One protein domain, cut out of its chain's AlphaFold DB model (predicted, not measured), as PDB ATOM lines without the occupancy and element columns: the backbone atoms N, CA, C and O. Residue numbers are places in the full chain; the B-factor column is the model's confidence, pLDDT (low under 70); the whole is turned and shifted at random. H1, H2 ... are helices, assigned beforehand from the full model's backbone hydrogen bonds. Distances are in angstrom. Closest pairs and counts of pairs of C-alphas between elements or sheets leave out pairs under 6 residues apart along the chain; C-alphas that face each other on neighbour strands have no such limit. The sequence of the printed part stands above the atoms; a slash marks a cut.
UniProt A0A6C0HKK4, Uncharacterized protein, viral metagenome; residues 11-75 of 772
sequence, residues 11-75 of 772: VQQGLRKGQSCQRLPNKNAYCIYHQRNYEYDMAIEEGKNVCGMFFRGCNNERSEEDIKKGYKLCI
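This is residues 11 to 75 of the 772 residues of an uncharacterized protein of viral metagenome (UniProt A0A6C0HKK4). This domain has little regular structure: loops are strung out around one helix, H1, which lies between a looped end, residues 11 to 34, and a far end that holds the short helix H2. Residues 13 to 18 stick out from the looped end. The printed part has 65 residues with two named helices, H1 then H2, and no named strand; the class is all helix, with 16 residues in named elements. It is loose, with a radius of gyration of the C-alphas of 14.1 A, and spans 40 by 27 by 16 A.

H1, residues 35 to 45, runs 15.2 A from C-alpha 35 at (-30.261, 29.064, 22.216). H2, residues 64 to 68, ends with C-alpha 68 at (-57.237, 41.253, 18.784).

H1 and H2 are apart, joined by a long link of 18 residues. In both, every O i to N i+4 pair is within hydrogen-bond range.

The C-alphas farthest apart, of Leu 24 and Lys 69, are 41.0 A apart. The printed part has no cut. Mean pLDDT of the printed part is 82.0; residues 13 and 15 are under 70.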
ATOM      1  N   VAL A  11     -26.588  37.992  13.596       78.25
ATOM      2  CA  VAL A  11     -26.084  38.978  14.557       78.25
ATOM      3  C   VAL A  11     -26.946  40.246  14.505       78.25
ATOM      4  O   VAL A  11     -27.084  40.873  13.459       78.25
ATOM      5  N   GLN A  12     -27.518  40.651  15.640       72.75
ATOM      6  CA  GLN A  12     -28.497  41.751  15.705       72.75
ATOM      7  C   GLN A  12     -27.880  43.131  16.012       72.75
ATOM      8  O   GLN A  12     -28.540  44.155  15.818       72.75
ATOM      9  N   GLN A  13     -26.636  43.189  16.507       66.50
ATOM     10  CA  GLN A  13     -25.972  44.421  16.967       66.50
ATOM     11  C   GLN A  13     -24.448  44.387  16.724       66.50
ATOM     12  O   GLN A  13     -23.855  43.314  16.634       66.50
ATOM     13  N   GLY A  14     -23.814  45.563  16.650       71.38
ATOM     14  CA  GLY A  14     -22.365  45.723  16.438       71.38
ATOM     15  C   GLY A  14     -21.927  45.704  14.966       71.38
ATOM     16  O   GLY A  14     -22.758  45.669  14.062       71.38
ATOM     17  N   LEU A  15     -20.609  45.710  14.731       68.38
ATOM     18  CA  LEU A  15     -19.985  45.824  13.396       68.38
ATOM     19  C   LEU A  15     -20.350  44.692  12.417       68.38
ATOM     20  O   LEU A  15     -20.231  44.865  11.212       68.38
ATOM     21  N   ARG A  16     -20.808  43.539  12.925       75.69
ATOM     22  CA  ARG A  16     -21.230  42.374  12.121       75.69
ATOM     23  C   ARG A  16     -22.749  42.196  12.057       75.69
ATOM     24  O   ARG A  16     -23.227  41.106  11.756       75.69
ATOM     25  N   LYS A  17     -23.524  43.231  12.392       81.12
ATOM     26  CA  LYS A  17     -24.990  43.182  12.341       81.12
ATOM     27  C   LYS A  17     -25.467  42.759  10.944       81.12
ATOM     28  O   LYS A  17     -25.015  43.309   9.949       81.12
ATOM     29  N   GLY A  18     -26.383  41.795  10.883       78.50
ATOM     30  CA  GLY A  18     -26.921  41.235   9.638       78.50
ATOM     31  C   GLY A  18     -26.154  40.029   9.086       78.50
ATOM     32  O   GLY A  18     -26.671  39.358   8.200       78.50
ATOM     33  N   GLN A  19     -24.973  39.700   9.621       84.31
ATOM     34  CA  GLN A  19     -24.216  38.509   9.219       84.31
ATOM     35  C   GLN A  19     -24.595  37.276  10.055       84.31
ATOM     36  O   GLN A  19     -25.038  37.396  11.204       84.31
ATOM     37  N   SER A  20     -24.383  36.081   9.495       81.62
ATOM     38  CA  SER A  20     -24.539  34.811  10.209       81.62
ATOM     39  C   SER A  20     -23.510  34.674  11.330       81.62
ATOM     40  O   SER A  20     -22.350  35.077  11.209       81.62
ATOM     41  N   CYS A  21     -23.922  34.080  12.445       82.12
ATOM     42  CA  CYS A  21     -23.037  33.841  13.569       82.12
ATOM     43  C   CYS A  21     -21.931  32.844  13.188       82.12
ATOM     44  O   CYS A  21     -22.181  31.660  12.993       82.12
ATOM     45  N   GLN A  22     -20.680  33.307  13.188       83.00
ATOM     46  CA  GLN A  22     -19.496  32.497  12.858       83.00
ATOM     47  C   GLN A  22     -19.095  31.477  13.945       83.00
ATOM     48  O   GLN A  22     -18.005  30.920  13.908       83.00
ATOM     49  N   ARG A  23     -19.934  31.250  14.964       78.75
ATOM     50  CA  ARG A  23     -19.656  30.257  16.011       78.75
ATOM     51  C   ARG A  23     -20.150  28.884  15.574       78.75
ATOM     52  O   ARG A  23     -21.200  28.788  14.939       78.75
ATOM     53  N   LEU A  24     -19.429  27.847  15.993       80.06
ATOM     54  CA  LEU A  24     -19.826  26.463  15.761       80.06
ATOM     55  C   LEU A  24     -21.196  26.182  16.412       80.06
ATOM     56  O   LEU A  24     -21.423  26.588  17.562       80.06
ATOM     57  N   PRO A  25     -22.133  25.559  15.681       80.69
ATOM     58  CA  PRO A  25     -23.439  25.203  16.207       80.69
ATOM     59  C   PRO A  25     -23.380  23.950  17.086       80.69
ATOM     60  O   PRO A  25     -22.532  23.079  16.908       80.69
ATOM     61  N   ASN A  26     -24.337  23.839  18.007       77.12
ATOM     62  CA  ASN A  26     -24.636  22.593  18.707       77.12
ATOM     63  C   ASN A  26     -25.489  21.668  17.816       77.12
ATOM     64  O   ASN A  26     -25.831  22.012  16.683       77.12
ATOM     65  N   LYS A  27     -25.904  20.511  18.357       80.62
ATOM     66  CA  LYS A  27     -26.787  19.540  17.675       80.62
ATOM     67  C   LYS A  27     -28.064  20.163  17.081       80.62
ATOM     68  O   LYS A  27     -28.576  19.650  16.098       80.62
ATOM     69  N   ASN A  28     -28.552  21.272  17.641       80.25
ATOM     70  CA  ASN A  28     -29.749  21.986  17.184       80.25
ATOM     71  C   ASN A  28     -29.477  23.117  16.169       80.25
ATOM     72  O   ASN A  28     -30.333  23.969  15.970       80.25
ATOM     73  N   ALA A  29     -28.300  23.157  15.532       82.94
ATOM     74  CA  ALA A  29     -27.906  24.166  14.536       82.94
ATOM     75  C   ALA A  29     -27.723  25.615  15.062       82.94
ATOM     76  O   ALA A  29     -27.378  26.516  14.289       82.94
ATOM     77  N   TYR A  30     -27.859  25.845  16.373       84.94
ATOM     78  CA  TYR A  30     -27.563  27.117  17.043       84.94
ATOM     79  C   TYR A  30     -26.376  26.962  17.999       84.94
ATOM     80  O   TYR A  30     -26.199  25.928  18.636       84.94
ATOM     81  N   CYS A  31     -25.528  27.984  18.126       80.19
ATOM     82  CA  CYS A  31     -24.425  27.968  19.093       80.19
ATOM     83  C   CYS A  31     -24.939  28.180  20.528       80.19
ATOM     84  O   CYS A  31     -26.068  28.634  20.733       80.19
ATOM     85  N   ILE A  32     -24.100  27.920  21.535       70.50
ATOM     86  CA  ILE A  32     -24.459  28.053  22.964       70.50
ATOM     87  C   ILE A  32     -25.011  29.441  23.350       70.50
ATOM     88  O   ILE A  32     -25.729  29.570  24.332       70.50
ATOM     89  N   TYR A  33     -24.713  30.480  22.566       72.94
ATOM     90  CA  TYR A  33     -25.140  31.858  22.836       72.94
ATOM     91  C   TYR A  33     -26.452  32.255  22.150       72.94
ATOM     92  O   TYR A  33     -27.017  33.290  22.485       72.94
ATOM     93  N   HIS A  34     -26.935  31.455  21.198       84.88
ATOM     94  CA  HIS A  34     -28.151  31.733  20.429       84.88
ATOM     95  C   HIS A  34     -29.247  30.689  20.671       84.88
ATOM     96  O   HIS A  34     -30.143  30.525  19.852       84.88
ATOM     97  N   GLN A  35     -29.213  30.012  21.821       84.56
ATOM     98  CA  GLN A  35     -30.261  29.064  22.216       84.56
ATOM     99  C   GLN A  35     -31.635  29.738  22.340       84.56
ATOM    100  O   GLN A  35     -32.654  29.151  22.011       84.56
ATOM    101  N   ARG A  36     -31.664  31.031  22.677       83.38
ATOM    102  CA  ARG A  36     -32.898  31.821  22.693       83.38
ATOM    103  C   ARG A  36     -33.526  32.012  21.307       83.38
ATOM    104  O   ARG A  36     -34.735  32.172  21.206       83.38
ATOM    105  N   ASN A  37     -32.715  32.010  20.250       85.50
ATOM    106  CA  ASN A  37     -33.211  32.065  18.875       85.50
ATOM    107  C   ASN A  37     -33.815  30.718  18.475       85.50
ATOM    108  O   ASN A  37     -34.888  30.704  17.894       85.50
ATOM    109  N   TYR A  38     -33.183  29.612  18.878       86.62
ATOM    110  CA  TYR A  38     -33.750  28.273  18.716       86.62
ATOM    111  C   TYR A  38     -35.118  28.134  19.406       86.62
ATOM    112  O   TYR A  38     -36.081  27.716  18.776       86.62
ATOM    113  N   GLU A  39     -35.228  28.552  20.671       85.56
ATOM    114  CA  GLU A  39     -36.495  28.532  21.421       85.56
ATOM    115  C   GLU A  39     -37.582  29.403  20.771       85.56
ATOM    116  O   GLU A  39     -38.758  29.052  20.806       85.56
ATOM    117  N   TYR A  40     -37.199  30.548  20.195       86.12
ATOM    118  CA  TYR A  40     -38.128  31.411  19.467       86.12
ATOM    119  C   TYR A  40     -38.639  30.723  18.202       86.12
ATOM    120  O   TYR A  40     -39.844  30.682  17.987       86.12
ATOM    121  N   ASP A  41     -37.737  30.164  17.393       86.31
ATOM    122  CA  ASP A  41     -38.099  29.503  16.139       86.31
ATOM    123  C   ASP A  41     -38.991  28.284  16.398       86.31
ATOM    124  O   ASP A  41     -40.026  28.153  15.754       86.31
ATOM    125  N   MET A  42     -38.679  27.480  17.421       87.44
ATOM    126  CA  MET A  42     -39.554  26.394  17.873       87.44
ATOM    127  C   MET A  42     -40.936  26.889  18.299       87.44
ATOM    128  O   MET A  42     -41.944  26.319  17.903       87.44
ATOM    129  N   ALA A  43     -41.010  27.958  19.099       83.69
ATOM    130  CA  ALA A  43     -42.294  28.489  19.548       83.69
ATOM    131  C   ALA A  43     -43.146  29.002  18.372       83.69
ATOM    132  O   ALA A  43     -44.366  28.863  18.388       83.69
ATOM    133  N   ILE A  44     -42.512  29.572  17.343       84.62
ATOM    134  CA  ILE A  44     -43.192  29.980  16.111       84.62
ATOM    135  C   ILE A  44     -43.634  28.761  15.287       84.62
ATOM    136  O   ILE A  44     -44.763  28.759  14.800       84.62
ATOM    137  N   GLU A  45     -42.799  27.724  15.164       85.69
ATOM    138  CA  GLU A  45     -43.149  26.454  14.504       85.69
ATOM    139  C   GLU A  45     -44.323  25.745  15.203       85.69
ATOM    140  O   GLU A  45     -45.191  25.184  14.540       85.69
ATOM    141  N   GLU A  46     -44.410  25.847  16.531       86.19
ATOM    142  CA  GLU A  46     -45.525  25.358  17.354       86.19
ATOM    143  C   GLU A  46     -46.781  26.257  17.299       86.19
ATOM    144  O   GLU A  46     -47.778  25.967  17.958       86.19
ATOM    145  N   GLY A  47     -46.757  27.361  16.542       85.31
ATOM    146  CA  GLY A  47     -47.895  28.276  16.384       85.31
ATOM    147  C   GLY A  47     -48.167  29.187  17.589       85.31
ATOM    148  O   GLY A  47     -49.245  29.778  17.686       85.31
ATOM    149  N   LYS A  48     -47.212  29.328  18.516       86.69
ATOM    150  CA  LYS A  48     -47.380  30.118  19.744       86.69
ATOM    151  C   LYS A  48     -47.250  31.615  19.497       86.69
ATOM    152  O   LYS A  48     -46.372  32.105  18.782       86.69
ATOM    153  N   ASN A  49     -48.070  32.390  20.204       86.81
ATOM    154  CA  ASN A  49     -48.090  33.846  20.085       86.81
ATOM    155  C   ASN A  49     -47.121  34.511  21.066       86.81
ATOM    156  O   ASN A  49     -47.520  35.177  22.022       86.81
ATOM    157  N   VAL A  50     -45.823  34.369  20.816       88.25
ATOM    158  CA  VAL A  50     -44.758  34.883  21.690       88.25
ATOM    159  C   VAL A  50     -44.850  36.396  21.958       88.25
ATOM    160  O   VAL A  50     -45.174  37.212  21.090       88.25
ATOM    161  N   CYS A  51     -44.576  36.789  23.204       89.00
ATOM    162  CA  CYS A  51     -44.519  38.189  23.626       89.00
ATOM    163  C   CYS A  51     -43.355  38.938  22.954       89.00
ATOM    164  O   CYS A  51     -42.245  38.431  22.865       89.00
ATOM    165  N   GLY A  52     -43.538  40.214  22.600       84.00
ATOM    166  CA  GLY A  52     -42.483  41.056  22.017       84.00
ATOM    167  C   GLY A  52     -41.265  41.310  22.922       84.00
ATOM    168  O   GLY A  52     -40.271  41.868  22.469       84.00
ATOM    169  N   MET A  53     -41.312  40.898  24.194       85.38
ATOM    170  CA  MET A  53     -40.164  40.893  25.115       85.38
ATOM    171  C   MET A  53     -39.459  39.528  25.180       85.38
ATOM    172  O   MET A  53     -38.655  39.307  26.085       85.38
ATOM    173  N   PHE A  54     -39.730  38.607  24.249       84.88
ATOM    174  CA  PHE A  54     -39.181  37.247  24.265       84.88
ATOM    175  C   PHE A  54     -37.652  37.211  24.274       84.88
ATOM    176  O   PHE A  54     -37.041  36.610  25.158       84.88
ATOM    177  N   PHE A  55     -37.019  37.958  23.367       80.00
ATOM    178  CA  PHE A  55     -35.558  38.105  23.316       80.00
ATOM    179  C   PHE A  55     -34.974  38.923  24.478       80.00
ATOM    180  O   PHE A  55     -33.761  38.985  24.645       80.00
ATOM    181  N   ARG A  56     -35.829  39.538  25.306       75.81
ATOM    182  CA  ARG A  56     -35.454  40.186  26.572       75.81
ATOM    183  C   ARG A  56     -35.779  39.317  27.798       75.81
ATOM    184  O   ARG A  56     -35.742  39.821  28.917       75.81
ATOM    185  N   GLY A  57     -36.086  38.031  27.592       73.94
ATOM    186  CA  GLY A  57     -36.255  37.028  28.650       73.94
ATOM    187  C   GLY A  57     -37.699  36.727  29.065       73.94
ATOM    188  O   GLY A  57     -37.907  36.096  30.096       73.94
ATOM    189  N   CYS A  58     -38.712  37.177  28.315       81.44
ATOM    190  CA  CYS A  58     -40.108  36.814  28.585       81.44
ATOM    191  C   CYS A  58     -40.477  35.480  27.914       81.44
ATOM    192  O   CYS A  58     -40.327  35.350  26.707       81.44
ATOM    193  N   ASN A  59     -41.025  34.521  28.663       84.12
ATOM    194  CA  ASN A  59     -41.533  33.253  28.106       84.12
ATOM    195  C   ASN A  59     -43.047  33.267  27.837       84.12
ATOM    196  O   ASN A  59     -43.577  32.300  27.310       84.12
ATOM    197  N   ASN A  60     -43.756  34.328  28.231       85.06
ATOM    198  CA  ASN A  60     -45.215  34.335  28.182       85.06
ATOM    199  C   ASN A  60     -45.733  34.536  26.756       85.06
ATOM    200  O   ASN A  60     -45.196  35.349  25.993       85.06
ATOM    201  N   GLU A  61     -46.843  33.875  26.460       87.81
ATOM    202  CA  GLU A  61     -47.622  34.076  25.246       87.81
ATOM    203  C   GLU A  61     -48.594  35.253  25.406       87.81
ATOM    204  O   GLU A  61     -48.952  35.668  26.515       87.81
ATOM    205  N   ARG A  62     -48.972  35.853  24.281       87.56
ATOM    206  CA  ARG A  62     -50.017  36.871  24.195       87.56
ATOM    207  C   ARG A  62     -51.360  36.158  24.119       87.56
ATOM    208  O   ARG A  62     -51.505  35.228  23.331       87.56
ATOM    209  N   SER A  63     -52.326  36.599  24.919       84.19
ATOM    210  CA  SER A  63     -53.683  36.059  24.841       84.19
ATOM    211  C   SER A  63     -54.335  36.418  23.502       84.19
ATOM    212  O   SER A  63     -53.948  37.390  22.849       84.19
ATOM    213  N   GLU A  64     -55.372  35.681  23.105       81.69
ATOM    214  CA  GLU A  64     -56.160  36.008  21.907       81.69
ATOM    215  C   GLU A  64     -56.713  37.437  21.944       81.69
ATOM    216  O   GLU A  64     -56.780  38.132  20.930       81.69
ATOM    217  N   GLU A  65     -57.064  37.909  23.136       80.56
ATOM    218  CA  GLU A  65     -57.533  39.268  23.358       80.56
ATOM    219  C   GLU A  65     -56.413  40.310  23.189       80.56
ATOM    220  O   GLU A  65     -56.644  41.382  22.625       80.56
ATOM    221  N   ASP A  66     -55.183  39.984  23.608       82.50
ATOM    222  CA  ASP A  66     -54.008  40.827  23.378       82.50
ATOM    223  C   ASP A  66     -53.700  40.948  21.875       82.50
ATOM    224  O   ASP A  66     -53.322  42.024  21.409       82.50
ATOM    225  N   ILE A  67     -53.909  39.875  21.107       81.31
ATOM    226  CA  ILE A  67     -53.729  39.856  19.650       81.31
ATOM    227  C   ILE A  67     -54.816  40.688  18.963       81.31
ATOM    228  O   ILE A  67     -54.485  41.566  18.166       81.31
ATOM    229  N   LYS A  68     -56.095  40.486  19.322       83.75
ATOM    230  CA  LYS A  68     -57.237  41.253  18.784       83.75
ATOM    231  C   LYS A  68     -57.093  42.758  19.018       83.75
ATOM    232  O   LYS A  68     -57.437  43.550  18.149       83.75
ATOM    233  N   LYS A  69     -56.550  43.158  20.171       83.25
ATOM    234  CA  LYS A  69     -56.300  44.565  20.530       83.25
ATOM    235  C   LYS A  69     -54.970  45.117  19.983       83.25
ATOM    236  O   LYS A  69     -54.609  46.251  20.287       83.25
ATOM    237  N   GLY A  70     -54.222  44.337  19.194       84.50
ATOM    238  CA  GLY A  70     -52.971  44.765  18.558       84.50
ATOM    239  C   GLY A  70     -51.779  44.912  19.513       84.50
ATOM    240  O   GLY A  70     -50.777  45.553  19.176       84.50
ATOM    241  N   TYR A  71     -51.840  44.336  20.716       84.06
ATOM    242  CA  TYR A  71     -50.760  44.453  21.686       84.06
ATOM    243  C   TYR A  71     -49.557  43.579  21.310       84.06
ATOM    244  O   TYR A  71     -49.636  42.372  21.075       84.06
ATOM    245  N   LYS A  72     -48.377  44.209  21.310       84.31
ATOM    246  CA  LYS A  72     -47.090  43.531  21.082       84.31
ATOM    247  C   LYS A  72     -46.535  42.850  22.338       84.31
ATOM    248  O   LYS A  72     -45.602  42.064  22.240       84.31
ATOM    249  N   LEU A  73     -47.070  43.157  23.520       85.81
ATOM    250  CA  LEU A  73     -46.604  42.657  24.818       85.81
ATOM    251  C   LEU A  73     -47.698  41.821  25.476       85.81
ATOM    252  O   LEU A  73     -48.860  42.204  25.392       85.81
ATOM    253  N   CYS A  74     -47.325  40.750  26.179       84.88
ATOM    254  CA  CYS A  74     -48.260  40.045  27.055       84.88
ATOM    255  C   CYS A  74     -48.704  40.952  28.212       84.88
ATOM    256  O   CYS A  74     -47.984  41.883  28.606       84.88
ATOM    257  N   ILE A  75     -49.848  40.633  28.813       80.25
ATOM    258  CA  ILE A  75     -50.415  41.379  29.942       80.25
ATOM    259  C   ILE A  75     -49.418  41.623  31.089       80.25
ATOM    260  O   ILE A  75     -49.333  42.731  31.614       80.25
TER     261      ILE A  75